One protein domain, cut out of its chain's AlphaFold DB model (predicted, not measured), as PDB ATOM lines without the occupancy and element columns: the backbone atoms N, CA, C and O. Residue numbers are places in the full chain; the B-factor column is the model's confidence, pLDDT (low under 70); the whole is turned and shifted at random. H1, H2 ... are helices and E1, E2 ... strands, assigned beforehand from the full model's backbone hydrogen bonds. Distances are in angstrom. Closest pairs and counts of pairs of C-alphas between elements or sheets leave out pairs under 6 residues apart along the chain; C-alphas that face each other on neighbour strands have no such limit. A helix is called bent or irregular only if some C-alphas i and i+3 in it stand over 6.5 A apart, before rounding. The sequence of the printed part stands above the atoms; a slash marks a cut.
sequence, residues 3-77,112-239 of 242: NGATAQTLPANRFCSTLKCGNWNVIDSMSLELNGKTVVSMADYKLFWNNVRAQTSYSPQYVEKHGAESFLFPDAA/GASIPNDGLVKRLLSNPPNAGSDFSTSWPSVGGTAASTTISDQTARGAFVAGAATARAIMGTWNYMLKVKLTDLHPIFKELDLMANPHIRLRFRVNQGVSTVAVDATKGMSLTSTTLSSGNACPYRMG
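This is residues 3 to 77 and 112 to 239 of the 242 residues of an uncharacterized protein of Phytophthora cactorum (UniProt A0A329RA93). A string of small antiparallel strand pairs: the sheet of E4, E3 and E8 makes one end, and E8 runs on into the hairpin of E9 and E10, which reaches toward the other end. The short pair E2 and E5 comes next to that sheet, E2 running on into E3 across a break of 1 residue, while the short pairs E1 and E11 and E6 and E7 lie farther from it, as do H1 and H2, near each other, and H3, beside E6. The printed part has 203 residues, with five named helices and eleven named strands in the order E1 E2 E3 E4 E5 H1 H2 H3 E6 E7 H4 H5 E8 E9 E10 E11. The class is mixed, helices and strands, though under half of the residues, 97, are in named elements. The whole is only just loose, close to compact, with a radius of gyration of the C-alphas of 20.3 A and spans of 57 by 44 by 38 A.

After residues 3 to 16, with no named element, find C-alpha 17 at (27.203, 16.085, 39.839), where E1, 17 to 19, begins. Then come E2, 22 to 25; E3, 27 to 34, 19.9 A long; E4, 37 to 44, 19.4 A; E5, 51 to 54; and H1, 60 to 70, 13.5 A, irregular, with C-alphas 65 and 68 7.5 A apart. Beyond the cut find H2, 118 to 125; H3, 145 to 154, 14.3 A; E6, 159 to 162; E7, 172 to 175; H4, 182 to 185; H5, 187 to 190; E8, 200 to 206, 18.9 A; E9, 209 to 215, 19.5 A; E10, 221 to 228, 19.4 A; and E11, 236 to 238, ending at C-alpha 238 (27.952, 11.875, 38.180).

Begin at E3, the inner strand: N 39 and O 32 of the hairpin E3 and E4 are 2.8 A apart, and N 205 of E8 is 2.8 A from O 29. E8 runs on into E9 at 46 degrees; in the hairpin E9 and E10, N 210 and O 227 are 2.8 A apart. E10 bends by 59 degrees at residue 224. For E2 and E5, look at N 52 and O 24, 3.0 A; for E1 and E11, N 237 and O 18, 2.8 A; for the hairpin E6 and E7, N 175 and O 159, 2.8 A. The closest C-alphas of H3 and E6, Ser 152 and Ala 159, are 6.3 A apart. H1 and H2 are close but not clearly touching, Ala 68 and Arg 123 having the closest C-alphas, at 6.3 A. H4 and H5 only just touch, only at the corner, with 3 pairs of C-alphas within 8 A, the closest being Thr 183 and Phe 189, 5.1 A; neither is on the sheet of E4, E3 and E8. Every O i to N i+4 pair is within hydrogen-bond range in H2 and H3, 4 of 7 in H1; H4 and H5 are too short for one.

The farthest C-alphas, Gly 36 and Gly 112, are 65.6 A apart. Residues 78 to 111 are not printed; C-alphas 77 and 112 are 10.2 A apart across the cut. Of the links printed whole, H2 to H3 is long. Mean pLDDT of the printed part is 73.6; 58 residues are under 70, among them 45 to 58 and 228 to 235.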
ATOM      1  N   ASN A   3      34.524  18.911  28.835       72.00
ATOM      2  CA  ASN A   3      34.098  18.365  27.550       72.00
ATOM      3  C   ASN A   3      35.190  17.463  26.975       72.00
ATOM      4  O   ASN A   3      36.383  17.759  27.096       72.00
ATOM      5  N   GLY A   4      34.775  16.377  26.327       71.56
ATOM      6  CA  GLY A   4      35.654  15.538  25.525       71.56
ATOM      7  C   GLY A   4      36.136  16.255  24.260       71.56
ATOM      8  O   GLY A   4      36.204  17.486  24.181       71.56
ATOM      9  N   ALA A   5      36.492  15.475  23.240       73.75
ATOM     10  CA  ALA A   5      36.961  16.016  21.964       73.75
ATOM     11  C   ALA A   5      35.867  16.756  21.168       73.75
ATOM     12  O   ALA A   5      36.189  17.523  20.265       73.75
ATOM     13  N   THR A   6      34.595  16.554  21.510       71.50
ATOM     14  CA  THR A   6      33.436  17.145  20.834       71.50
ATOM     15  C   THR A   6      32.747  18.189  21.709       71.50
ATOM     16  O   THR A   6      32.778  18.103  22.939       71.50
ATOM     17  N   ALA A   7      32.107  19.171  21.072       68.38
ATOM     18  CA  ALA A   7      31.223  20.100  21.763       68.38
ATOM     19  C   ALA A   7      29.964  19.375  22.267       68.38
ATOM     20  O   ALA A   7      29.489  18.427  21.642       68.38
ATOM     21  N   GLN A   8      29.431  19.826  23.397       68.94
ATOM     22  CA  GLN A   8      28.143  19.382  23.920       68.94
ATOM     23  C   GLN A   8      27.019  20.207  23.305       68.94
ATOM     24  O   GLN A   8      27.197  21.381  22.987       68.94
ATOM     25  N   THR A   9      25.835  19.611  23.178       64.81
ATOM     26  CA  THR A   9      24.643  20.325  22.697       64.81
ATOM     27  C   THR A   9      24.165  21.375  23.705       64.81
ATOM     28  O   THR A   9      23.610  22.393  23.310       64.81
ATOM     29  N   LEU A  10      24.389  21.141  25.005       65.31
ATOM     30  CA  LEU A  10      24.046  22.054  26.096       65.31
ATOM     31  C   LEU A  10      25.148  22.045  27.172       65.31
ATOM     32  O   LEU A  10      25.778  21.004  27.383       65.31
ATOM     33  N   PRO A  11      25.396  23.175  27.862       66.88
ATOM     34  CA  PRO A  11      26.312  23.217  29.001       66.88
ATOM     35  C   PRO A  11      25.812  22.326  30.147       66.88
ATOM     36  O   PRO A  11      24.617  22.047  30.260       66.88
ATOM     37  N   ALA A  12      26.727  21.890  31.022       73.75
ATOM     38  CA  ALA A  12      26.353  21.083  32.180       73.75
ATOM     39  C   ALA A  12      25.385  21.848  33.087       73.75
ATOM     40  O   ALA A  12      25.604  23.016  33.411       73.75
ATOM     41  N   ASN A  13      24.339  21.164  33.549       72.62
ATOM     42  CA  ASN A  13      23.459  21.704  34.575       72.62
ATOM     43  C   ASN A  13      24.003  21.402  35.978       72.62
ATOM     44  O   ASN A  13      24.713  20.427  36.204       72.62
ATOM     45  N   ARG A  14      23.598  22.196  36.966       70.81
ATOM     46  CA  ARG A  14      24.038  22.054  38.360       70.81
ATOM     47  C   ARG A  14      23.730  20.688  39.021       70.81
ATOM     48  O   ARG A  14      24.264  20.425  40.089       70.81
ATOM     49  N   PHE A  15      22.920  19.817  38.415       72.25
ATOM     50  CA  PHE A  15      22.538  18.489  38.932       72.25
ATOM     51  C   PHE A  15      23.293  17.322  38.287       72.25
ATOM     52  O   PHE A  15      23.085  16.173  38.666       72.25
ATOM     53  N   CYS A  16      24.218  17.603  37.371       72.62
ATOM     54  CA  CYS A  16      25.143  16.640  36.768       72.62
ATOM     55  C   CYS A  16      25.974  15.808  37.753       72.62
ATOM     56  O   CYS A  16      26.686  14.891  37.357       72.62
ATOM     57  N   SER A  17      26.022  16.218  39.012       75.06
ATOM     58  CA  SER A  17      27.203  16.085  39.839       75.06
ATOM     59  C   SER A  17      26.794  16.216  41.296       75.06
ATOM     60  O   SER A  17      26.230  17.239  41.683       75.06
ATOM     61  N   THR A  18      27.057  15.194  42.106       72.62
ATOM     62  CA  THR A  18      26.807  15.243  43.549       72.62
ATOM     63  C   THR A  18      27.802  14.389  44.321       72.62
ATOM     64  O   THR A  18      28.543  13.586  43.756       72.62
ATOM     65  N   LEU A  19      27.829  14.565  45.634       74.69
ATOM     66  CA  LEU A  19      28.592  13.709  46.524       74.69
ATOM     67  C   LEU A  19      27.891  12.349  46.637       74.69
ATOM     68  O   LEU A  19      26.666  12.263  46.726       74.69
ATOM     69  N   LYS A  20      28.668  11.265  46.606       73.31
ATOM     70  CA  LYS A  20      28.164   9.911  46.865       73.31
ATOM     71  C   LYS A  20      27.638   9.846  48.308       73.31
ATOM     72  O   LYS A  20      27.966  10.695  49.132       73.31
ATOM     73  N   CYS A  21      26.875   8.808  48.645       69.69
ATOM     74  CA  CYS A  21      26.527   8.500  50.034       69.69
ATOM     75  C   CYS A  21      27.668   7.733  50.716       69.69
ATOM     76  O   CYS A  21      28.158   6.743  50.165       69.69
ATOM     77  N   GLY A  22      28.129   8.208  51.871       66.69
ATOM     78  CA  GLY A  22      29.307   7.657  52.539       66.69
ATOM     79  C   GLY A  22      30.025   8.668  53.424       66.69
ATOM     80  O   GLY A  22      29.558   9.790  53.613       66.69
ATOM     81  N   ASN A  23      31.156   8.231  53.973       69.31
ATOM     82  CA  ASN A  23      31.986   8.989  54.898       69.31
ATOM     83  C   ASN A  23      33.414   9.030  54.339       69.31
ATOM     84  O   ASN A  23      34.050   7.982  54.228       69.31
ATOM     85  N   TRP A  24      33.899  10.222  53.983       73.06
ATOM     86  CA  TRP A  24      35.256  10.414  53.454       73.06
ATOM     87  C   TRP A  24      36.067  11.404  54.269       73.06
ATOM     88  O   TRP A  24      35.694  12.574  54.353       73.06
ATOM     89  N   ASN A  25      37.211  10.957  54.783       74.75
ATOM     90  CA  ASN A  25      38.120  11.812  55.533       74.75
ATOM     91  C   ASN A  25      38.792  12.823  54.595       74.75
ATOM     92  O   ASN A  25      39.576  12.446  53.723       74.75
ATOM     93  N   VAL A  26      38.507  14.110  54.801       78.06
ATOM     94  CA  VAL A  26      39.145  15.200  54.042       78.06
ATOM     95  C   VAL A  26      40.505  15.570  54.619       78.06
ATOM     96  O   VAL A  26      41.410  15.936  53.877       78.06
ATOM     97  N   ILE A  27      40.661  15.473  55.937       81.56
ATOM     98  CA  ILE A  27      41.904  15.813  56.631       81.56
ATOM     99  C   ILE A  27      42.692  14.527  56.844       81.56
ATOM    100  O   ILE A  27      42.192  13.591  57.464       81.56
ATOM    101  N   ASP A  28      43.908  14.506  56.309       79.94
ATOM    102  CA  ASP A  28      44.868  13.413  56.449       79.94
ATOM    103  C   ASP A  28      45.627  13.523  57.774       79.94
ATOM    104  O   ASP A  28      45.688  12.578  58.552       79.94
ATOM    105  N   SER A  29      46.168  14.706  58.062       83.25
ATOM    106  CA  SER A  29      46.971  14.954  59.259       83.25
ATOM    107  C   SER A  29      46.937  16.428  59.665       83.25
ATOM    108  O   SER A  29      46.662  17.314  58.848       83.25
ATOM    109  N   MET A  30      47.184  16.706  60.947       86.62
ATOM    110  CA  MET A  30      47.135  18.056  61.524       86.62
ATOM    111  C   MET A  30      48.313  18.303  62.468       86.62
ATOM    112  O   MET A  30      48.712  17.404  63.202       86.62
ATOM    113  N   SER A  31      48.800  19.547  62.508       87.75
ATOM    114  CA  SER A  31      49.591  20.077  63.622       87.75
ATOM    115  C   SER A  31      49.008  21.392  64.150       87.75
ATOM    116  O   SER A  31      48.468  22.196  63.383       87.75
ATOM    117  N   LEU A  32      49.167  21.630  65.450       88.00
ATOM    118  CA  LEU A  32      48.724  22.838  66.146       88.00
ATOM    119  C   LEU A  32      49.891  23.429  66.937       88.00
ATOM    120  O   LEU A  32      50.485  22.751  67.776       88.00
ATOM    121  N   GLU A  33      50.169  24.707  66.705       90.12
ATOM    122  CA  GLU A  33      51.028  25.534  67.548       90.12
ATOM    123  C   GLU A  33      50.184  26.602  68.251       90.12
ATOM    124  O   GLU A  33      49.346  27.261  67.628       90.12
ATOM    125  N   LEU A  34      50.427  26.783  69.545       88.38
ATOM    126  CA  LEU A  34      49.804  27.799  70.384       88.38
ATOM    127  C   LEU A  34      50.910  28.664  70.986       88.38
ATOM    128  O   LEU A  34      51.803  28.151  71.661       88.38
ATOM    129  N   ASN A  35      50.882  29.968  70.719       87.19
ATOM    130  CA  ASN A  35      51.887  30.933  71.181       87.19
ATOM    131  C   ASN A  35      53.336  30.500  70.872       87.19
ATOM    132  O   ASN A  35      54.230  30.621  71.706       87.19
ATOM    133  N   GLY A  36      53.557  29.943  69.677       84.56
ATOM    134  CA  GLY A  36      54.874  29.479  69.226       84.56
ATOM    135  C   GLY A  36      55.334  28.147  69.827       84.56
ATOM    136  O   GLY A  36      56.440  27.704  69.527       84.56
ATOM    137  N   LYS A  37      54.507  27.484  70.644       85.81
ATOM    138  CA  LYS A  37      54.775  26.139  71.166       85.81
ATOM    139  C   LYS A  37      53.948  25.110  70.409       85.81
ATOM    140  O   LYS A  37      52.738  25.270  70.272       85.81
ATOM    141  N   THR A  38      54.585  24.041  69.940       86.94
ATOM    142  CA  THR A  38      53.878  22.910  69.333       86.94
ATOM    143  C   THR A  38      53.073  22.183  70.401       86.94
ATOM    144  O   THR A  38      53.633  21.663  71.360       86.94
ATOM    145  N   VAL A  39      51.756  22.158  70.223       84.50
ATOM    146  CA  VAL A  39      50.817  21.478  71.120       84.50
ATOM    147  C   VAL A  39      50.386  20.136  70.541       84.50
ATOM    148  O   VAL A  39      50.235  19.160  71.267       84.50
ATOM    149  N   VAL A  40      50.239  20.071  69.216       83.69
ATOM    150  CA  VAL A  40      50.001  18.827  68.481       83.69
ATOM    151  C   VAL A  40      51.024  18.753  67.358       83.69
ATOM    152  O   VAL A  40      51.037  19.605  66.466       83.69
ATOM    153  N   SER A  41      51.905  17.755  67.410       84.69
ATOM    154  CA  SER A  41      52.819  17.441  66.311       84.69
ATOM    155  C   SER A  41      52.053  16.852  65.131       84.69
ATOM    156  O   SER A  41      50.983  16.280  65.316       84.69
ATOM    157  N   MET A  42      52.620  16.948  63.926       84.62
ATOM    158  CA  MET A  42      51.991  16.413  62.720       84.62
ATOM    159  C   MET A  42      51.714  14.912  62.867       84.62
ATOM    160  O   MET A  42      52.646  14.110  62.851       84.62
ATOM    161  N   ALA A  43      50.446  14.550  63.024       77.19
ATOM    162  CA  ALA A  43      50.014  13.177  63.241       77.19
ATOM    163  C   ALA A  43      48.796  12.848  62.377       77.19
ATOM    164  O   ALA A  43      47.999  13.739  62.055       77.19
ATOM    165  N   ASP A  44      48.668  11.566  62.026       70.38
ATOM    166  CA  ASP A  44      47.524  11.047  61.283       70.38
ATOM    167  C   ASP A  44      46.231  11.390  62.010       70.38
ATOM    168  O   ASP A  44      46.040  11.135  63.205       70.38
ATOM    169  N   TYR A  45      45.320  11.973  61.254       69.62
ATOM    170  CA  TYR A  45      44.064  12.455  61.757       69.62
ATOM    171  C   TYR A  45      43.057  11.301  61.841       69.62
ATOM    172  O   TYR A  45      42.404  10.940  60.864       69.62
ATOM    173  N   LYS A  46      42.932  10.686  63.024       62.91
ATOM    174  CA  LYS A  46      42.097   9.482  63.236       62.91
ATOM    175  C   LYS A  46      40.640   9.760  63.633       62.91
ATOM    176  O   LYS A  46      39.876   8.821  63.841       62.91
ATOM    177  N   LEU A  47      40.236  11.022  63.777       60.59
ATOM    178  CA  LEU A  47      38.894  11.368  64.257       60.59
ATOM    179  C   LEU A  47      37.860  11.323  63.116       60.59
ATOM    180  O   LEU A  47      37.913  12.085  62.155       60.59
ATOM    181  N   PHE A  48      36.868  10.440  63.266       54.31
ATOM    182  CA  PHE A  48      35.841  10.068  62.276       54.31
ATOM    183  C   PHE A  48      34.804  11.161  61.920       54.31
ATOM    184  O   PHE A  48      33.770  10.874  61.300       54.31
ATOM    185  N   TRP A  49      35.008  12.416  62.325       54.94
ATOM    186  CA  TRP A  49      33.982  13.462  62.212       54.94
ATOM    187  C   TRP A  49      34.219  14.496  61.107       54.94
ATOM    188  O   TRP A  49      33.245  15.104  60.670       54.94
ATOM    189  N   ASN A  50      35.417  14.570  60.514       56.56
ATOM    190  CA  ASN A  50      35.695  15.458  59.369       56.56
ATOM    191  C   ASN A  50      35.462  14.762  58.038       56.56
ATOM    192  O   ASN A  50      36.343  14.657  57.181       56.56
ATOM    193  N   ASN A  51      34.240  14.259  57.916       59.53
ATOM    194  CA  ASN A  51      33.794  13.551  56.744       59.53
ATOM    195  C   ASN A  51      33.011  14.490  55.836       59.53
ATOM    196  O   ASN A  51      32.087  15.168  56.290       59.53
ATOM    197  N   VAL A  52      33.299  14.451  54.537       61.22
ATOM    198  CA  VAL A  52      32.231  14.743  53.582       61.22
ATOM    199  C   VAL A  52      31.201  13.640  53.786       61.22
ATOM    200  O   VAL A  52      31.539  12.457  53.753       61.22
ATOM    201  N   ARG A  53      29.973  14.021  54.119       58.47
ATOM    202  CA  ARG A  53      28.867  13.088  54.321       58.47
ATOM    203  C   ARG A  53      27.765  13.509  53.391       58.47
ATOM    204  O   ARG A  53      27.342  14.651  53.462       58.47
ATOM    205  N   ALA A  54      27.286  12.603  52.558       55.47
ATOM    206  CA  ALA A  54      26.007  12.802  51.898       55.47
ATOM    207  C   ALA A  54      25.059  11.691  52.343       55.47
ATOM    208  O   ALA A  54      25.431  10.517  52.358       55.47
ATOM    209  N   GLN A  55      23.840  12.081  52.717       54.19
ATOM    210  CA  GLN A  55      22.668  11.226  52.958       54.19
ATOM    211  C   GLN A  55      22.736  10.165  54.076       54.19
ATOM    212  O   GLN A  55      21.680   9.730  54.516       54.19
ATOM    213  N   THR A  56      23.899   9.756  54.591       55.41
ATOM    214  CA  THR A  56      23.984   8.691  55.616       55.41
ATOM    215  C   THR A  56      23.715   9.172  57.044       55.41
ATOM    216  O   THR A  56      23.462   8.354  57.922       55.41
ATOM    217  N   SER A  57      23.763  10.484  57.302       60.97
ATOM    218  CA  SER A  57      23.544  11.041  58.647       60.97
ATOM    219  C   SER A  57      22.834  12.396  58.668       60.97
ATOM    220  O   SER A  57      22.867  13.080  59.690       60.97
ATOM    221  N   TYR A  58      22.265  12.844  57.548       68.94
ATOM    222  CA  TYR A  58      21.521  14.100  57.543       68.94
ATOM    223  C   TYR A  58      20.128  13.873  58.110       68.94
ATOM    224  O   TYR A  58      19.376  13.041  57.608       68.94
ATOM    225  N   SER A  59      19.784  14.627  59.152       74.38
ATOM    226  CA  SER A  59      18.399  14.693  59.596       74.38
ATOM    227  C   SER A  59      17.559  15.440  58.552       74.38
ATOM    228  O   SER A  59      18.091  16.319  57.864       74.38
ATOM    229  N   PRO A  60      16.251  15.158  58.444       75.94
ATOM    230  CA  PRO A  60      15.358  15.897  57.553       75.94
ATOM    231  C   PRO A  60      15.459  17.418  57.734       75.94
ATOM    232  O   PRO A  60      15.613  18.142  56.756       75.94
ATOM    233  N   GLN A  61      15.531  17.896  58.982       78.88
ATOM    234  CA  GLN A  61      15.666  19.326  59.293       78.88
ATOM    235  C   GLN A  61      16.989  19.915  58.782       78.88
ATOM    236  O   GLN A  61      17.055  21.078  58.383       78.88
ATOM    237  N   TYR A  62      18.066  19.123  58.795       75.31
ATOM    238  CA  TYR A  62      19.343  19.548  58.236       75.31
ATOM    239  C   TYR A  62      19.266  19.650  56.712       75.31
ATOM    240  O   TYR A  62      19.764  20.620  56.146       75.31
ATOM    241  N   VAL A  63      18.614  18.694  56.044       75.50
ATOM    242  CA  VAL A  63      18.452  18.728  54.583       75.50
ATOM    243  C   VAL A  63      17.545  19.879  54.150       75.50
ATOM    244  O   VAL A  63      17.867  20.570  53.190       75.50
ATOM    245  N   GLU A  64      16.473  20.173  54.878       75.00
ATOM    246  CA  GLU A  64      15.612  21.324  54.580       75.00
ATOM    247  C   GLU A  64      16.364  22.657  54.675       75.00
ATOM    248  O   GLU A  64      16.165  23.549  53.851       75.00
ATOM    249  N   LYS A  65      17.266  22.792  55.654       74.62
ATOM    250  CA  LYS A  65      18.004  24.038  55.898       74.62
ATOM    251  C   LYS A  65      19.281  24.181  55.061       74.62
ATOM    252  O   LYS A  65      19.631  25.291  54.660       74.62
ATOM    253  N   HIS A  66      19.998  23.080  54.839       71.94
ATOM    254  CA  HIS A  66      21.351  23.059  54.270       71.94
ATOM    255  C   HIS A  66      21.498  22.144  53.046       71.94
ATOM    256  O   HIS A  66      22.534  22.177  52.384       71.94
ATOM    257  N   GLY A  67      20.481  21.354  52.693       69.50
ATOM    258  CA  GLY A  67      20.529  20.407  51.573       69.50
ATOM    259  C   GLY A  67      20.824  21.074  50.231       69.50
ATOM    260  O   GLY A  67      21.601  20.547  49.436       69.50
ATOM    261  N   ALA A  68      20.322  22.293  50.036       68.38
ATOM    262  CA  ALA A  68      20.658  23.177  48.921       68.38
ATOM    263  C   ALA A  68      22.165  23.319  48.653       68.38
ATOM    264  O   ALA A  68      22.601  23.241  47.507       68.38
ATOM    265  N   GLU A  69      22.968  23.476  49.709       66.62
ATOM    266  CA  GLU A  69      24.427  23.654  49.618       66.62
ATOM    267  C   GLU A  69      25.130  22.374  49.148       66.62
ATOM    268  O   GLU A  69      26.238  22.421  48.618       66.62
ATOM    269  N   SER A  70      24.465  21.230  49.319       67.44
ATOM    270  CA  SER A  70      24.905  19.914  48.855       67.44
ATOM    271  C   SER A  70      24.194  19.475  47.568       67.44
ATOM    272  O   SER A  70      24.335  18.323  47.158       67.44
ATOM    273  N   PHE A  71      23.425  20.370  46.932       69.75
ATOM    274  CA  PHE A  71      22.557  20.075  45.786       69.75
ATOM    275  C   PHE A  71      21.628  18.877  46.043       69.75
ATOM    276  O   PHE A  71      21.378  18.055  45.159       69.75
ATOM    277  N   LEU A  72      21.120  18.769  47.271       72.56
ATOM    278  CA  LEU A  72      20.341  17.644  47.762       72.56
ATOM    279  C   LEU A  72      19.011  18.123  48.344       72.56
ATOM    280  O   LEU A  72      18.989  18.966  49.230       72.56
ATOM    281  N   PHE A  73      17.919  17.508  47.907       73.19
ATOM    282  CA  PHE A  73      16.625  17.541  48.586       73.19
ATOM    283  C   PHE A  73      16.020  16.139  48.513       73.19
ATOM    284  O   PHE A  73      16.262  15.458  47.512       73.19
ATOM    285  N   PRO A  74      15.316  15.679  49.562       70.75
ATOM    286  CA  PRO A  74      14.630  14.404  49.505       70.75
ATOM    287  C   PRO A  74      13.486  14.520  48.500       70.75
ATOM    288  O   PRO A  74      12.743  15.503  48.502       70.75
ATOM    289  N   ASP A  75      13.358  13.513  47.648       70.56
ATOM    290  CA  ASP A  75      12.182  13.380  46.801       70.56
ATOM    291  C   ASP A  75      10.996  12.954  47.683       70.56
ATOM    292  O   ASP A  75      11.165  12.237  48.678       70.56
ATOM    293  N   ALA A  76       9.786  13.407  47.351       67.31
ATOM    294  CA  ALA A  76       8.593  12.935  48.040       67.31
ATOM    295  C   ALA A  76       8.359  11.457  47.697       67.31
ATOM    296  O   ALA A  76       8.666  11.012  46.592       67.31
ATOM    297  N   ALA A  77       7.739  10.688  48.600       63.53
ATOM    298  CA  ALA A  77       7.328   9.307  48.302       63.53
ATOM    299  C   ALA A  77       6.393   9.228  47.075       63.53
ATOM    300  O   ALA A  77       6.328   8.220  46.373       63.53
ATOM    301  N   GLY A 112      -2.354   7.783  44.774       50.03
ATOM    302  CA  GLY A 112      -1.635   8.101  43.544       50.03
ATOM    303  C   GLY A 112      -0.506   9.104  43.758       50.03
ATOM    304  O   GLY A 112      -0.745  10.275  44.041       50.03
ATOM    305  N   ALA A 113       0.718   8.617  43.601       53.84
ATOM    306  CA  ALA A 113       1.934   9.391  43.416       53.84
ATOM    307  C   ALA A 113       1.766  10.505  42.345       53.84
ATOM    308  O   ALA A 113       0.885  10.439  41.485       53.84
ATOM    309  N   SER A 114       2.572  11.562  42.421       56.41
ATOM    310  CA  SER A 114       2.546  12.727  41.534       56.41
ATOM    311  C   SER A 114       3.624  12.588  40.448       56.41
ATOM    312  O   SER A 114       4.710  12.072  40.694       56.41
ATOM    313  N   ILE A 115       3.332  13.029  39.217       59.44
ATOM    314  CA  ILE A 115       4.340  13.072  38.136       59.44
ATOM    315  C   ILE A 115       5.435  14.120  38.433       59.44
ATOM    316  O   ILE A 115       6.593  13.873  38.097       59.44
ATOM    317  N   PRO A 116       5.136  15.294  39.030       66.69
ATOM    318  CA  PRO A 116       6.178  16.236  39.426       66.69
ATOM    319  C   PRO A 116       7.084  15.714  40.554       66.69
ATOM    320  O   PRO A 116       6.620  15.227  41.584       66.69
ATOM    321  N   ASN A 117       8.393  15.879  40.378       72.94
ATOM    322  CA  ASN A 117       9.393  15.622  41.400       72.94
ATOM    323  C   ASN A 117       9.514  16.836  42.328       72.94
ATOM    324  O   ASN A 117      10.236  17.795  42.034       72.94
ATOM    325  N   ASP A 118       8.850  16.771  43.478       72.94
ATOM    326  CA  ASP A 118       8.874  17.839  44.477       72.94
ATOM    327  C   ASP A 118      10.291  18.103  45.009       72.94
ATOM    328  O   ASP A 118      10.667  19.256  45.232       72.94
ATOM    329  N   GLY A 119      11.118  17.061  45.148       74.62
ATOM    330  CA  GLY A 119      12.519  17.191  45.549       74.62
ATOM    331  C   GLY A 119      13.344  17.960  44.517       74.62
ATOM    332  O   GLY A 119      14.110  18.860  44.869       74.62
ATOM    333  N   LEU A 120      13.138  17.698  43.223       73.69
ATOM    334  CA  LEU A 120      13.737  18.464  42.126       73.69
ATOM    335  C   LEU A 120      13.253  19.918  42.118       73.69
ATOM    336  O   LEU A 120      14.073  20.815  41.924       73.69
ATOM    337  N   VAL A 121      11.964  20.171  42.358       75.81
ATOM    338  CA  VAL A 121      11.414  21.536  42.455       75.81
ATOM    339  C   VAL A 121      12.042  22.293  43.610       75.81
ATOM    340  O   VAL A 121      12.523  23.410  43.429       75.81
ATOM    341  N   LYS A 122      12.099  21.690  44.799       75.25
ATOM    342  CA  LYS A 122      12.732  22.306  45.969       75.25
ATOM    343  C   LYS A 122      14.208  22.556  45.727       75.25
ATOM    344  O   LYS A 122      14.699  23.631  46.047       75.25
ATOM    345  N   ARG A 123      14.898  21.638  45.054       75.69
ATOM    346  CA  ARG A 123      16.285  21.840  44.648       75.69
ATOM    347  C   ARG A 123      16.440  23.002  43.659       75.69
ATOM    348  O   ARG A 123      17.385  23.764  43.802       75.69
ATOM    349  N   LEU A 124      15.513  23.178  42.714       72.44
ATOM    350  CA  LEU A 124      15.476  24.321  41.791       72.44
ATOM    351  C   LEU A 124      15.164  25.658  42.488       72.44
ATOM    352  O   LEU A 124      15.684  26.695  42.079       72.44
ATOM    353  N   LEU A 125      14.331  25.656  43.527       72.94
ATOM    354  CA  LEU A 125      13.946  26.873  44.250       72.94
ATOM    355  C   LEU A 125      14.975  27.277  45.307       72.94
ATOM    356  O   LEU A 125      15.276  28.455  45.465       72.94
ATOM    357  N   SER A 126      15.548  26.309  46.013       70.88
ATOM    358  CA  SER A 126      16.547  26.523  47.062       70.88
ATOM    359  C   SER A 126      17.972  26.557  46.512       70.88
ATOM    360  O   SER A 126      18.924  26.303  47.237       70.88
ATOM    361  N   ASN A 127      18.127  26.829  45.221       65.44
ATOM    362  CA  ASN A 127      19.401  26.778  44.530       65.44
ATOM    363  C   ASN A 127      20.482  27.641  45.214       65.44
ATOM    364  O   ASN A 127      20.207  28.791  45.568       65.44
ATOM    365  N   PRO A 128      21.728  27.144  45.333       63.91
ATOM    366  CA  PRO A 128      22.847  28.014  45.658       63.91
ATOM    367  C   PRO A 128      23.017  29.098  44.583       63.91
ATOM    368  O   PRO A 128      22.643  28.873  43.419       63.91
ATOM    369  N   PRO A 129      23.577  30.266  44.948       67.44
ATOM    370  CA  PRO A 129      23.810  31.338  43.996       67.44
ATOM    371  C   PRO A 129      24.750  30.857  42.881       67.44
ATOM    372  O   PRO A 129      25.676  30.069  43.095       67.44
ATOM    373  N   ASN A 130      24.464  31.302  41.662       69.75
ATOM    374  CA  ASN A 130      25.351  31.096  40.526       69.75
ATOM    375  C   ASN A 130      26.446  32.169  40.585       69.75
ATOM    376  O   ASN A 130      26.138  33.360  40.628       69.75
ATOM    377  N   ALA A 131      27.709  31.755  40.543       73.62
ATOM    378  CA  ALA A 131      28.835  32.680  40.469       73.62
ATOM    379  C   ALA A 131      29.219  32.947  39.005       73.62
ATOM    380  O   ALA A 131      29.080  32.073  38.145       73.62
ATOM    381  N   GLY A 132      29.712  34.154  38.714       76.19
ATOM    382  CA  GLY A 132      30.214  34.507  37.384       76.19
ATOM    383  C   GLY A 132      29.134  34.750  36.323       76.19
ATOM    384  O   GLY A 132      29.407  34.600  35.136       76.19
ATOM    385  N   SER A 133      27.911  35.113  36.713       75.69
ATOM    386  CA  SER A 133      26.823  35.446  35.778       75.69
ATOM    387  C   SER A 133      26.117  36.741  36.180       75.69
ATOM    388  O   SER A 133      26.053  37.068  37.365       75.69
ATOM    389  N   ASP A 134      25.610  37.485  35.198       80.38
ATOM    390  CA  ASP A 134      24.845  38.713  35.428       80.38
ATOM    391  C   ASP A 134      23.385  38.372  35.752       80.38
ATOM    392  O   ASP A 134      22.697  37.731  34.956       80.38
ATOM    393  N   PHE A 135      22.926  38.791  36.931       75.88
ATOM    394  CA  PHE A 135      21.555  38.601  37.405       75.88
ATOM    395  C   PHE A 135      20.800  39.921  37.567       75.88
ATOM    396  O   PHE A 135      19.704  39.916  38.129       75.88
ATOM    397  N   SER A 136      21.345  41.041  37.082       79.62
ATOM    398  CA  SER A 136      20.763  42.381  37.240       79.62
ATOM    399  C   SER A 136      19.306  42.463  36.769       79.62
ATOM    400  O   SER A 136      18.499  43.126  37.421       79.62
ATOM    401  N   THR A 137      18.944  41.723  35.716       78.69
ATOM    402  CA  THR A 137      17.601  41.702  35.107       78.69
ATOM    403  C   THR A 137      16.776  40.453  35.435       78.69
ATOM    404  O   THR A 137      15.739  40.220  34.816       78.69
ATOM    405  N   SER A 138      17.231  39.614  36.364       69.69
ATOM    406  CA  SER A 138      16.577  38.346  36.720       69.69
ATOM    407  C   SER A 138      16.018  38.376  38.142       69.69
ATOM    408  O   SER A 138      16.401  39.232  38.934       69.69
ATOM    409  N   TRP A 139      15.115  37.450  38.475       54.97
ATOM    410  CA  TRP A 139      14.548  37.335  39.822       54.97
ATOM    411  C   TRP A 139      15.038  36.053  40.523       54.97
ATOM    412  O   TRP A 139      14.856  34.970  39.959       54.97
ATOM    413  N   PRO A 140      15.615  36.137  41.740       64.44
ATOM    414  CA  PRO A 140      15.975  37.363  42.463       64.44
ATOM    415  C   PRO A 140      17.188  38.074  41.832       64.44
ATOM    416  O   PRO A 140      18.142  37.421  41.410       64.44
ATOM    417  N   SER A 141      17.171  39.412  41.798       73.94
ATOM    418  CA  SER A 141      18.294  40.194  41.263       73.94
ATOM    419  C   SER A 141      19.416  40.250  42.295       73.94
ATOM    420  O   SER A 141      19.232  40.769  43.395       73.94
ATOM    421  N   VAL A 142      20.578  39.694  41.948       71.94
ATOM    422  CA  VAL A 142      21.792  39.697  42.791       71.94
ATOM    423  C   VAL A 142      22.930  40.520  42.171       71.94
ATOM    424  O   VAL A 142      24.089  40.391  42.559       71.94
ATOM    425  N   GLY A 143      22.595  41.394  41.215       80.62
ATOM    426  CA  GLY A 143      23.533  42.290  40.535       80.62
ATOM    427  C   GLY A 143      24.333  41.637  39.400       80.62
ATOM    428  O   GLY A 143      24.107  40.485  39.027       80.62
ATOM    429  N   GLY A 144      25.259  42.412  38.829       83.12
ATOM    430  CA  GLY A 144      26.126  41.967  37.735       83.12
ATOM    431  C   GLY A 144      27.150  40.906  38.150       83.12
ATOM    432  O   GLY A 144      27.324  40.614  39.332       83.12
ATOM    433  N   THR A 145      27.886  40.372  37.173       82.50
ATOM    434  CA  THR A 145      28.855  39.267  37.321       82.50
ATOM    435  C   THR A 145      29.794  39.378  38.534       82.50
ATOM    436  O   THR A 145      30.050  38.385  39.215       82.50
ATOM    437  N   ALA A 146      30.315  40.573  38.837       82.44
ATOM    438  CA  ALA A 146      31.209  40.780  39.981       82.44
ATOM    439  C   ALA A 146      30.479  40.674  41.334       82.44
ATOM    440  O   ALA A 146      30.993  40.070  42.278       82.44
ATOM    441  N   ALA A 147      29.266  41.226  41.419       81.25
ATOM    442  CA  ALA A 147      28.445  41.188  42.624       81.25
ATOM    443  C   ALA A 147      27.942  39.767  42.908       81.25
ATOM    444  O   ALA A 147      28.088  39.288  44.028       81.25
ATOM    445  N   SER A 148      27.447  39.052  41.893       76.12
ATOM    446  CA  SER A 148      26.978  37.668  42.047       76.12
ATOM    447  C   SER A 148      28.093  36.710  42.478       76.12
ATOM    448  O   SER A 148      27.871  35.831  43.310       76.12
ATOM    449  N   THR A 149      29.315  36.922  41.979       77.38
ATOM    450  CA  THR A 149      30.510  36.184  42.417       77.38
ATOM    451  C   THR A 149      30.834  36.493  43.877       77.38
ATOM    452  O   THR A 149      30.913  35.580  44.690       77.38
ATOM    453  N   THR A 150      30.892  37.777  44.240       80.00
ATOM    454  CA  THR A 150      31.187  38.208  45.617       80.00
ATOM    455  C   THR A 150      30.156  37.676  46.615       80.00
ATOM    456  O   THR A 150      30.518  37.181  47.677       80.00
ATOM    457  N   ILE A 151      28.867  37.724  46.274       76.56
ATOM    458  CA  ILE A 151      27.780  37.192  47.107       76.56
ATOM    459  C   ILE A 151      27.904  35.670  47.250       76.56
ATOM    460  O   ILE A 151      27.721  35.137  48.347       76.56
ATOM    461  N   SER A 152      28.238  34.959  46.173       72.62
ATOM    462  CA  SER A 152      28.464  33.510  46.224       72.62
ATOM    463  C   SER A 152      29.633  33.156  47.150       72.62
ATOM    464  O   SER A 152      29.496  32.258  47.978       72.62
ATOM    465  N   ASP A 153      30.729  33.913  47.084       71.38
ATOM    466  CA  ASP A 153      31.909  33.713  47.931       71.38
ATOM    467  C   ASP A 153      31.634  34.062  49.405       71.38
ATOM    468  O   ASP A 153      32.055  33.346  50.315       71.38
ATOM    469  N   GLN A 154      30.884  35.139  49.663       70.75
ATOM    470  CA  GLN A 154      30.603  35.630  51.018       70.75
ATOM    471  C   GLN A 154      29.517  34.841  51.752       70.75
ATOM    472  O   GLN A 154      29.563  34.723  52.976       70.75
ATOM    473  N   THR A 155      28.524  34.296  51.045       66.56
ATOM    474  CA  THR A 155      27.383  33.620  51.693       66.56
ATOM    475  C   THR A 155      27.734  32.257  52.287       66.56
ATOM    476  O   THR A 155      26.902  31.662  52.974       66.56
ATOM    477  N   ALA A 156      28.964  31.769  52.089       55.72
ATOM    478  CA  ALA A 156      29.450  30.504  52.636       55.72
ATOM    479  C   ALA A 156      28.532  29.310  52.305       55.72
ATOM    480  O   ALA A 156      28.349  28.396  53.120       55.72
ATOM    481  N   ARG A 157      27.921  29.354  51.117       61.59
ATOM    482  CA  ARG A 157      27.110  28.291  50.522       61.59
ATOM    483  C   ARG A 157      27.917  27.700  49.368       61.59
ATOM    484  O   ARG A 157      28.692  28.415  48.742       61.59
ATOM    485  N   GLY A 158      27.783  26.401  49.100       67.31
ATOM    486  CA  GLY A 158      28.346  25.828  47.871       67.31
ATOM    487  C   GLY A 158      27.898  26.638  46.648       67.31
ATOM    488  O   GLY A 158      26.834  27.245  46.689       67.31
ATOM    489  N   ALA A 159      28.694  26.684  45.583       73.69
ATOM    490  CA  ALA A 159      28.420  27.518  44.410       73.69
ATOM    491  C   ALA A 159      28.563  26.708  43.123       73.69
ATOM    492  O   ALA A 159      29.438  25.846  43.014       73.69
ATOM    493  N   PHE A 160      27.726  27.009  42.134       77.31
ATOM    494  CA  PHE A 160      27.864  26.466  40.789       77.31
ATOM    495  C   PHE A 160      28.320  27.569  39.836       77.31
ATOM    496  O   PHE A 160      27.711  28.636  39.769       77.31
ATOM    497  N   VAL A 161      29.390  27.293  39.094       80.00
ATOM    498  CA  VAL A 161      29.861  28.141  37.998       80.00
ATOM    499  C   VAL A 161      29.547  27.417  36.702       80.00
ATOM    500  O   VAL A 161      30.067  26.322  36.456       80.00
ATOM    501  N   ALA A 162      28.688  28.022  35.883       78.81
ATOM    502  CA  ALA A 162      28.379  27.504  34.560       78.81
ATOM    503  C   ALA A 162      29.630  27.563  33.677       78.81
ATOM    504  O   ALA A 162      30.336  28.569  33.637       78.81
ATOM    505  N   GLY A 163      29.914  26.462  32.989       79.56
ATOM    506  CA  GLY A 163      30.998  26.389  32.021       79.56
ATOM    507  C   GLY A 163      30.498  26.509  30.583       79.56
ATOM    508  O   GLY A 163      29.342  26.841  30.325       79.56
ATOM    509  N   ALA A 164      31.377  26.212  29.631       80.69
ATOM    510  CA  ALA A 164      31.068  26.277  28.209       80.69
ATOM    511  C   ALA A 164      30.788  24.885  27.626       80.69
ATOM    512  O   ALA A 164      31.322  23.872  28.079       80.69
ATOM    513  N   ALA A 165      29.981  24.843  26.567       78.38
ATOM    514  CA  ALA A 165      29.690  23.622  25.817       78.38
ATOM    515  C   ALA A 165      30.747  23.305  24.733       78.38
ATOM    516  O   ALA A 165      30.644  22.302  24.036       78.38
ATOM    517  N   THR A 166      31.779  24.139  24.576       82.31
ATOM    518  CA  THR A 166      32.825  23.977  23.554       82.31
ATOM    519  C   THR A 166      33.757  22.798  23.848       82.31
ATOM    520  O   THR A 166      34.030  22.472  25.004       82.31
ATOM    521  N   ALA A 167      34.272  22.145  22.800       80.25
ATOM    522  CA  ALA A 167      35.181  21.005  22.932       80.25
ATOM    523  C   ALA A 167      36.349  21.324  23.878       80.25
ATOM    524  O   ALA A 167      36.939  22.402  23.814       80.25
ATOM    525  N   ARG A 168      36.691  20.381  24.764       80.25
ATOM    526  CA  ARG A 168      37.737  20.531  25.790       80.25
ATOM    527  C   ARG A 168      37.535  21.680  26.793       80.25
ATOM    528  O   ARG A 168      38.429  21.897  27.610       80.25
ATOM    529  N   ALA A 169      36.415  22.398  26.798       81.94
ATOM    530  CA  ALA A 169      36.149  23.405  27.822       81.94
ATOM    531  C   ALA A 169      35.685  22.777  29.144       81.94
ATOM    532  O   ALA A 169      35.220  21.635  29.190       81.94
ATOM    533  N   ILE A 170      35.812  23.533  30.236       82.88
ATOM    534  CA  ILE A 170      35.178  23.181  31.510       82.88
ATOM    535  C   ILE A 170      33.670  23.336  31.317       82.88
ATOM    536  O   ILE A 170      33.213  24.409  30.941       82.88
ATOM    537  N   MET A 171      32.913  22.268  31.571       79.06
ATOM    538  CA  MET A 171      31.449  22.248  31.423       79.06
ATOM    539  C   MET A 171      30.733  22.955  32.565       79.06
ATOM    540  O   MET A 171      29.643  23.490  32.398       79.06
ATOM    541  N   GLY A 172      31.352  22.908  33.738       80.62
ATOM    542  CA  GLY A 172      30.841  23.469  34.970       80.62
ATOM    543  C   GLY A 172      31.758  23.115  36.131       80.62
ATOM    544  O   GLY A 172      32.494  22.110  36.090       80.62
ATOM    545  N   THR A 173      31.692  23.954  37.157       81.88
ATOM    546  CA  THR A 173      32.417  23.798  38.416       81.88
ATOM    547  C   THR A 173      31.411  23.803  39.559       81.88
ATOM    548  O   THR A 173      30.653  24.757  39.717       81.88
ATOM    549  N   TRP A 174      31.409  22.727  40.348       80.19
ATOM    550  CA  TRP A 174      30.603  22.589  41.560       80.19
ATOM    551  C   TRP A 174      31.517  22.741  42.761       80.19
ATOM    552  O   TRP A 174      32.402  21.916  42.978       80.19
ATOM    553  N   ASN A 175      31.294  23.792  43.535       78.19
ATOM    554  CA  ASN A 175      32.023  24.055  44.760       78.19
ATOM    555  C   ASN A 175      31.165  23.592  45.935       78.19
ATOM    556  O   ASN A 175      30.057  24.088  46.124       78.19
ATOM    557  N   TYR A 176      31.682  22.650  46.720       74.81
ATOM    558  CA  TYR A 176      31.061  22.194  47.962       74.81
ATOM    559  C   TYR A 176      31.826  22.778  49.140       74.81
ATOM    560  O   TYR A 176      33.056  22.735  49.164       74.81
ATOM    561  N   MET A 177      31.106  23.300  50.131       74.25
ATOM    562  CA  MET A 177      31.717  23.823  51.347       74.25
ATOM    563  C   MET A 177      31.613  22.801  52.476       74.25
ATOM    564  O   MET A 177      30.517  22.407  52.867       74.25
ATOM    565  N   LEU A 178      32.758  22.420  53.046       74.25
ATOM    566  CA  LEU A 178      32.813  21.640  54.278       74.25
ATOM    567  C   LEU A 178      33.077  22.579  55.460       74.25
ATOM    568  O   LEU A 178      34.129  23.209  55.537       74.25
ATOM    569  N   LYS A 179      32.126  22.654  56.395       73.50
ATOM    570  CA  LYS A 179      32.283  23.387  57.658       73.50
ATOM    571  C   LYS A 179      32.673  22.404  58.749       73.50
ATOM    572  O   LYS A 179      31.880  21.540  59.113       73.50
ATOM    573  N   VAL A 180      33.884  22.556  59.271       75.31
ATOM    574  CA  VAL A 180      34.399  21.739  60.367       75.31
ATOM    575  C   VAL A 180      34.472  22.580  61.634       75.31
ATOM    576  O   VAL A 180      35.057  23.664  61.628       75.31
ATOM    577  N   LYS A 181      33.901  22.087  62.736       76.12
ATOM    578  CA  LYS A 181      34.062  22.739  64.038       76.12
ATOM    579  C   LYS A 181      35.451  22.436  64.591       76.12
ATOM    580  O   LYS A 181      35.919  21.304  64.522       76.12
ATOM    581  N   LEU A 182      36.075  23.423  65.232       78.62
ATOM    582  CA  LEU A 182      37.366  23.228  65.901       78.62
ATOM    583  C   LEU A 182      37.294  22.135  66.982       78.62
ATOM    584  O   LEU A 182      38.198  21.320  67.105       78.62
ATOM    585  N   THR A 183      36.174  22.026  67.695       79.38
ATOM    586  CA  THR A 183      35.947  20.954  68.681       79.38
ATOM    587  C   THR A 183      35.908  19.554  68.079       79.38
ATOM    588  O   THR A 183      36.181  18.585  68.782       79.38
ATOM    589  N   ASP A 184      35.544  19.452  66.799       75.94
ATOM    590  CA  ASP A 184      35.497  18.186  66.069       75.94
ATOM    591  C   ASP A 184      36.880  17.861  65.493       75.94
ATOM    592  O   ASP A 184      37.188  16.693  65.275       75.94
ATOM    593  N   LEU A 185      37.730  18.883  65.309       77.19
ATOM    594  CA  LEU A 185      39.122  18.737  64.907       77.19
ATOM    595  C   LEU A 185      39.953  18.079  66.000       77.19
ATOM    596  O   LEU A 185      40.568  17.054  65.751       77.19
ATOM    597  N   HIS A 186      39.990  18.623  67.206       78.69
ATOM    598  CA  HIS A 186      40.784  18.023  68.272       78.69
ATOM    599  C   HIS A 186      40.155  18.337  69.634       78.69
ATOM    600  O   HIS A 186      39.721  19.475  69.838       78.69
ATOM    601  N   PRO A 187      40.122  17.384  70.588       82.00
ATOM    602  CA  PRO A 187      39.540  17.614  71.912       82.00
ATOM    603  C   PRO A 187      40.102  18.844  72.626       82.00
ATOM    604  O   PRO A 187      39.363  19.520  73.329       82.00
ATOM    605  N   ILE A 188      41.363  19.196  72.354       82.25
ATOM    606  CA  ILE A 188      42.022  20.374  72.932       82.25
ATOM    607  C   ILE A 188      41.242  21.678  72.754       82.25
ATOM    608  O   ILE A 188      41.294  22.539  73.616       82.25
ATOM    609  N   PHE A 189      40.470  21.823  71.675       83.62
ATOM    610  CA  PHE A 189      39.674  23.030  71.448       83.62
ATOM    611  C   PHE A 189      38.490  23.172  72.413       83.62
ATOM    612  O   PHE A 189      37.879  24.234  72.457       83.62
ATOM    613  N   LYS A 190      38.153  22.125  73.176       82.69
ATOM    614  CA  LYS A 190      37.200  22.200  74.294       82.69
ATOM    615  C   LYS A 190      37.854  22.648  75.600       82.69
ATOM    616  O   LYS A 190      37.145  23.071  76.502       82.69
ATOM    617  N   GLU A 191      39.174  22.536  75.684       83.69
ATOM    618  CA  GLU A 191      39.975  22.733  76.895       83.69
ATOM    619  C   GLU A 191      40.929  23.927  76.759       83.69
ATOM    620  O   GLU A 191      41.831  24.102  77.570       83.69
ATOM    621  N   LEU A 192      40.767  24.750  75.717       80.94
ATOM    622  CA  LEU A 192      41.549  25.973  75.593       80.94
ATOM    623  C   LEU A 192      41.129  26.946  76.694       80.94
ATOM    624  O   LEU A 192      40.002  27.446  76.696       80.94
ATOM    625  N   ASP A 193      42.065  27.222  77.597       76.94
ATOM    626  CA  ASP A 193      41.899  28.221  78.642       76.94
ATOM    627  C   ASP A 193      41.655  29.617  78.056       76.94
ATOM    628  O   ASP A 193      42.020  29.939  76.920       76.94
ATOM    629  N   LEU A 194      41.040  30.482  78.862       79.88
ATOM    630  CA  LEU A 194      40.866  31.884  78.516       79.88
ATOM    631  C   LEU A 194      42.228  32.594  78.603       79.88
ATOM    632  O   LEU A 194      42.682  32.967  79.683       79.88
ATOM    633  N   MET A 195      42.889  32.777  77.463       80.81
ATOM    634  CA  MET A 195      44.187  33.457  77.369       80.81
ATOM    635  C   MET A 195      44.036  34.813  76.681       80.81
ATOM    636  O   MET A 195      43.292  34.950  75.712       80.81
ATOM    637  N   ALA A 196      44.763  35.821  77.165       82.00
ATOM    638  CA  ALA A 196      44.858  37.107  76.484       82.00
ATOM    639  C   ALA A 196      45.751  36.968  75.240       82.00
ATOM    640  O   ALA A 196      46.861  36.449  75.332       82.00
ATOM    641  N   ASN A 197      45.264  37.444  74.091       85.56
ATOM    642  CA  ASN A 197      45.967  37.429  72.800       85.56
ATOM    643  C   ASN A 197      46.555  36.052  72.417       85.56
ATOM    644  O   ASN A 197      47.768  35.929  72.236       85.56
ATOM    645  N   PRO A 198      45.730  34.994  72.291       82.75
ATOM    646  CA  PRO A 198      46.211  33.688  71.870       82.75
ATOM    647  C   PRO A 198      46.571  33.709  70.376       82.75
ATOM    648  O   PRO A 198      45.746  34.048  69.529       82.75
ATOM    649  N   HIS A 199      47.792  33.303  70.034       87.69
ATOM    650  CA  HIS A 199      48.218  33.086  68.653       87.69
ATOM    651  C   HIS A 199      48.140  31.596  68.326       87.69
ATOM    652  O   HIS A 199      48.949  30.800  68.806       87.69
ATOM    653  N   ILE A 200      47.169  31.220  67.495       87.31
ATOM    654  CA  ILE A 200      46.979  29.848  67.020       87.31
ATOM    655  C   ILE A 200      47.513  29.735  65.597       87.31
ATOM    656  O   ILE A 200      47.077  30.459  64.702       87.31
ATOM    657  N   ARG A 201      48.410  28.776  65.367       90.38
ATOM    658  CA  ARG A 201      48.835  28.379  64.026       90.38
ATOM    659  C   ARG A 201      48.450  26.928  63.788       90.38
ATOM    660  O   ARG A 201      48.972  26.011  64.419       90.38
ATOM    661  N   LEU A 202      47.536  26.736  62.844       88.44
ATOM    662  CA  LEU A 202      47.052  25.426  62.428       88.44
ATOM    663  C   LEU A 202      47.623  25.057  61.067       88.44
ATOM    664  O   LEU A 202      47.621  25.868  60.140       88.44
ATOM    665  N   ARG A 203      48.086  23.815  60.944       88.62
ATOM    666  CA  ARG A 203      48.503  23.232  59.671       88.62
ATOM    667  C   ARG A 203      47.722  21.953  59.438       88.62
ATOM    668  O   ARG A 203      47.684  21.086  60.306       88.62
ATOM    669  N   PHE A 204      47.155  21.827  58.247       85.25
ATOM    670  CA  PHE A 204      46.458  20.627  57.803       85.25
ATOM    671  C   PHE A 204      47.160  20.061  56.572       85.25
ATOM    672  O   PHE A 204      47.610  20.819  55.708       85.25
ATOM    673  N   ARG A 205      47.222  18.736  56.468       85.56
ATOM    674  CA  ARG A 205      47.325  18.037  55.186       85.56
ATOM    675  C   ARG A 205      45.942  17.529  54.830       85.56
ATOM    676  O   ARG A 205      45.250  16.953  55.668       85.56
ATOM    677  N   VAL A 206      45.545  17.780  53.594       81.94
ATOM    678  CA  VAL A 206      44.245  17.377  53.067       81.94
ATOM    679  C   VAL A 206      44.433  16.251  52.065       81.94
ATOM    680  O   VAL A 206      45.359  16.287  51.253       81.94
ATOM    681  N   ASN A 207      43.542  15.266  52.121       78.19
ATOM    682  CA  ASN A 207      43.433  14.255  51.085       78.19
ATOM    683  C   ASN A 207      42.944  14.940  49.815       78.19
ATOM    684  O   ASN A 207      41.855  15.517  49.783       78.19
ATOM    685  N   GLN A 208      43.766  14.889  48.776       77.12
ATOM    686  CA  GLN A 208      43.477  15.527  47.505       77.12
ATOM    687  C   GLN A 208      43.602  14.523  46.370       77.12
ATOM    688  O   GLN A 208      44.419  13.601  46.375       77.12
ATOM    689  N   GLY A 209      42.768  14.715  45.365       75.50
ATOM    690  CA  GLY A 209      42.779  13.884  44.185       75.50
ATOM    691  C   GLY A 209      42.033  14.556  43.054       75.50
ATOM    692  O   GLY A 209      41.196  15.432  43.270       75.50
ATOM    693  N   VAL A 210      42.356  14.143  41.838       77.56
ATOM    694  CA  VAL A 210      41.715  14.631  40.625       77.56
ATOM    695  C   VAL A 210      41.225  13.428  39.843       77.56
ATOM    696  O   VAL A 210      41.944  12.455  39.652       77.56
ATOM    697  N   SER A 211      39.981  13.488  39.384       74.38
ATOM    698  CA  SER A 211      39.459  12.553  38.392       74.38
ATOM    699  C   SER A 211      39.005  13.339  37.176       74.38
ATOM    700  O   SER A 211      38.235  14.293  37.290       74.38
ATOM    701  N   THR A 212      39.499  12.944  36.009       75.62
ATOM    702  CA  THR A 212      39.138  13.535  34.727       75.62
ATOM    703  C   THR A 212      38.150  12.621  34.036       75.62
ATOM    704  O   THR A 212      38.440  11.454  33.778       75.62
ATOM    705  N   VAL A 213      36.990  13.175  33.717       74.06
ATOM    706  CA  VAL A 213      35.931  12.479  32.993       74.06
ATOM    707  C   VAL A 213      35.738  13.205  31.677       74.06
ATOM    708  O   VAL A 213      35.511  14.418  31.680       74.06
ATOM    709  N   ALA A 214      35.863  12.470  30.577       73.50
ATOM    710  CA  ALA A 214      35.543  12.960  29.251       73.50
ATOM    711  C   ALA A 214      34.067  12.693  28.958       73.50
ATOM    712  O   ALA A 214      33.570  11.590  29.193       73.50
ATOM    713  N   VAL A 215      33.390  13.711  28.430       72.81
ATOM    714  CA  VAL A 215      31.999  13.619  27.975       72.81
ATOM    715  C   VAL A 215      31.972  13.789  26.462       72.81
ATOM    716  O   VAL A 215      32.416  14.822  25.952       72.81
ATOM    717  N   ASP A 216      31.487  12.782  25.742       70.88
ATOM    718  CA  ASP A 216      31.329  12.828  24.285       70.88
ATOM    719  C   ASP A 216      29.997  13.474  23.860       70.88
ATOM    720  O   ASP A 216      29.121  13.736  24.686       70.88
ATOM    721  N   ALA A 217      29.832  13.744  22.564       66.38
ATOM    722  CA  ALA A 217      28.630  14.377  22.011       66.38
ATOM    723  C   ALA A 217      27.341  13.554  22.205       66.38
ATOM    724  O   ALA A 217      26.251  14.118  22.178       66.38
ATOM    725  N   THR A 218      27.451  12.241  22.432       66.12
ATOM    726  CA  THR A 218      26.318  11.359  22.759       66.12
ATOM    727  C   THR A 218      25.989  11.356  24.253       66.12
ATOM    728  O   THR A 218      25.107  10.621  24.692       66.12
ATOM    729  N   LYS A 219      26.660  12.216  25.035       63.56
ATOM    730  CA  LYS A 219      26.588  12.296  26.501       63.56
ATOM    731  C   LYS A 219      27.130  11.035  27.187       63.56
ATOM    732  O   LYS A 219      26.870  10.823  28.375       63.56
ATOM    733  N   GLY A 220      27.913  10.230  26.468       66.69
ATOM    734  CA  GLY A 220      28.704   9.144  27.023       66.69
ATOM    735  C   GLY A 220      29.795   9.715  27.923       66.69
ATOM    736  O   GLY A 220      30.542  10.613  27.529       66.69
ATOM    737  N   MET A 221      29.858   9.230  29.163       72.44
ATOM    738  CA  MET A 221      30.862   9.637  30.145       72.44
ATOM    739  C   MET A 221      31.878   8.516  30.326       72.44
ATOM    740  O   MET A 221      31.508   7.394  30.666       72.44
ATOM    741  N   SER A 222      33.161   8.823  30.145       72.44
ATOM    742  CA  SER A 222      34.257   7.874  30.361       72.44
ATOM    743  C   SER A 222      35.302   8.449  31.310       72.44
ATOM    744  O   SER A 222      35.666   9.627  31.236       72.44
ATOM    745  N   LEU A 223      35.786   7.616  32.229       73.50
ATOM    746  CA  LEU A 223      36.886   7.985  33.111       73.50
ATOM    747  C   LEU A 223      38.189   7.967  32.308       73.50
ATOM    748  O   LEU A 223      38.593   6.924  31.806       73.50
ATOM    749  N   THR A 224      38.841   9.120  32.179       73.56
ATOM    750  CA  THR A 224      40.077   9.259  31.393       73.56
ATOM    751  C   THR A 224      41.321   9.160  32.268       73.56
ATOM    752  O   THR A 224      42.335   8.613  31.847       73.56
ATOM    753  N   SER A 225      41.263   9.690  33.490       74.50
ATOM    754  CA  SER A 225      42.349   9.565  34.462       74.50
ATOM    755  C   SER A 225      41.851   9.791  35.883       74.50
ATOM    756  O   SER A 225      40.921  10.564  36.108       74.50
ATOM    757  N   THR A 226      42.507   9.153  36.849       73.31
ATOM    758  CA  THR A 226      42.299   9.398  38.277       73.31
ATOM    759  C   THR A 226      43.643   9.390  38.985       73.31
ATOM    760  O   THR A 226      44.414   8.446  38.852       73.31
ATOM    761  N   THR A 227      43.903  10.428  39.769       76.81
ATOM    762  CA  THR A 227      44.986  10.486  40.746       76.81
ATOM    763  C   THR A 227      44.360  10.685  42.119       76.81
ATOM    764  O   THR A 227      43.714  11.697  42.378       76.81
ATOM    765  N   LEU A 228      44.502   9.700  43.002       67.25
ATOM    766  CA  LEU A 228      44.073   9.791  44.399       67.25
ATOM    767  C   LEU A 228      45.324   9.664  45.263       67.25
ATOM    768  O   LEU A 228      46.030   8.659  45.158       67.25
ATOM    769  N   SER A 229      45.616  10.652  46.113       56.81
ATOM    770  CA  SER A 229      46.537  10.404  47.221       56.81
ATOM    771  C   SER A 229      45.783   9.559  48.253       56.81
ATOM    772  O   SER A 229      44.790  10.029  48.794       56.81
ATOM    773  N   SER A 230      46.227   8.312  48.437       49.97
ATOM    774  CA  SER A 230      45.768   7.307  49.417       49.97
ATOM    775  C   SER A 230      44.285   6.849  49.382       49.97
ATOM    776  O   SER A 230      43.357   7.452  49.909       49.97
ATOM    777  N   GLY A 231      44.089   5.634  48.852       53.78
ATOM    778  CA  GLY A 231      43.364   4.553  49.541       53.78
ATOM    779  C   GLY A 231      41.836   4.459  49.504       53.78
ATOM    780  O   GLY A 231      41.342   3.389  49.835       53.78
ATOM    781  N   ASN A 232      41.065   5.473  49.102       55.12
ATOM    782  CA  ASN A 232      39.596   5.383  49.180       55.12
ATOM    783  C   ASN A 232      38.851   5.817  47.913       55.12
ATOM    784  O   ASN A 232      39.300   6.663  47.144       55.12
ATOM    785  N   ALA A 233      37.680   5.201  47.718       59.62
ATOM    786  CA  ALA A 233      36.771   5.446  46.605       59.62
ATOM    787  C   ALA A 233      36.418   6.935  46.464       59.62
ATOM    788  O   ALA A 233      36.159   7.616  47.456       59.62
ATOM    789  N   CYS A 234      36.336   7.406  45.217       67.69
ATOM    790  CA  CYS A 234      35.984   8.783  44.892       67.69
ATOM    791  C   CYS A 234      34.658   9.189  45.583       67.69
ATOM    792  O   CYS A 234      33.650   8.492  45.401       67.69
ATOM    793  N   PRO A 235      34.617  10.301  46.348       69.12
ATOM    794  CA  PRO A 235      33.433  10.752  47.092       69.12
ATOM    795  C   PRO A 235      32.326  11.318  46.199       69.12
ATOM    796  O   PRO A 235      31.393  11.957  46.672       69.12
ATOM    797  N   TYR A 236      32.434  11.118  44.892       73.75
ATOM    798  CA  TYR A 236      31.709  11.849  43.878       73.75
ATOM    799  C   TYR A 236      30.911  10.904  42.983       73.75
ATOM    800  O   TYR A 236      31.391   9.840  42.586       73.75
ATOM    801  N   ARG A 237      29.691  11.311  42.641       73.69
ATOM    802  CA  ARG A 237      28.806  10.658  41.681       73.69
ATOM    803  C   ARG A 237      28.461  11.647  40.572       73.69
ATOM    804  O   ARG A 237      28.098  12.790  40.836       73.69
ATOM    805  N   MET A 238      28.487  11.158  39.337       70.19
ATOM    806  CA  MET A 238      27.952  11.875  38.180       70.19
ATOM    807  C   MET A 238      26.570  11.347  37.826       70.19
ATOM    808  O   MET A 238      26.321  10.143  37.889       70.19
ATOM    809  N   GLY A 239      25.688  12.264  37.459       66.25
ATOM    810  CA  GLY A 239      24.401  11.999  36.839       66.25
ATOM    811  C   GLY A 239      24.399  12.460  35.383       66.25
ATOM    812  O   GLY A 239      25.383  12.990  34.868       66.25
TER     813      GLY A 239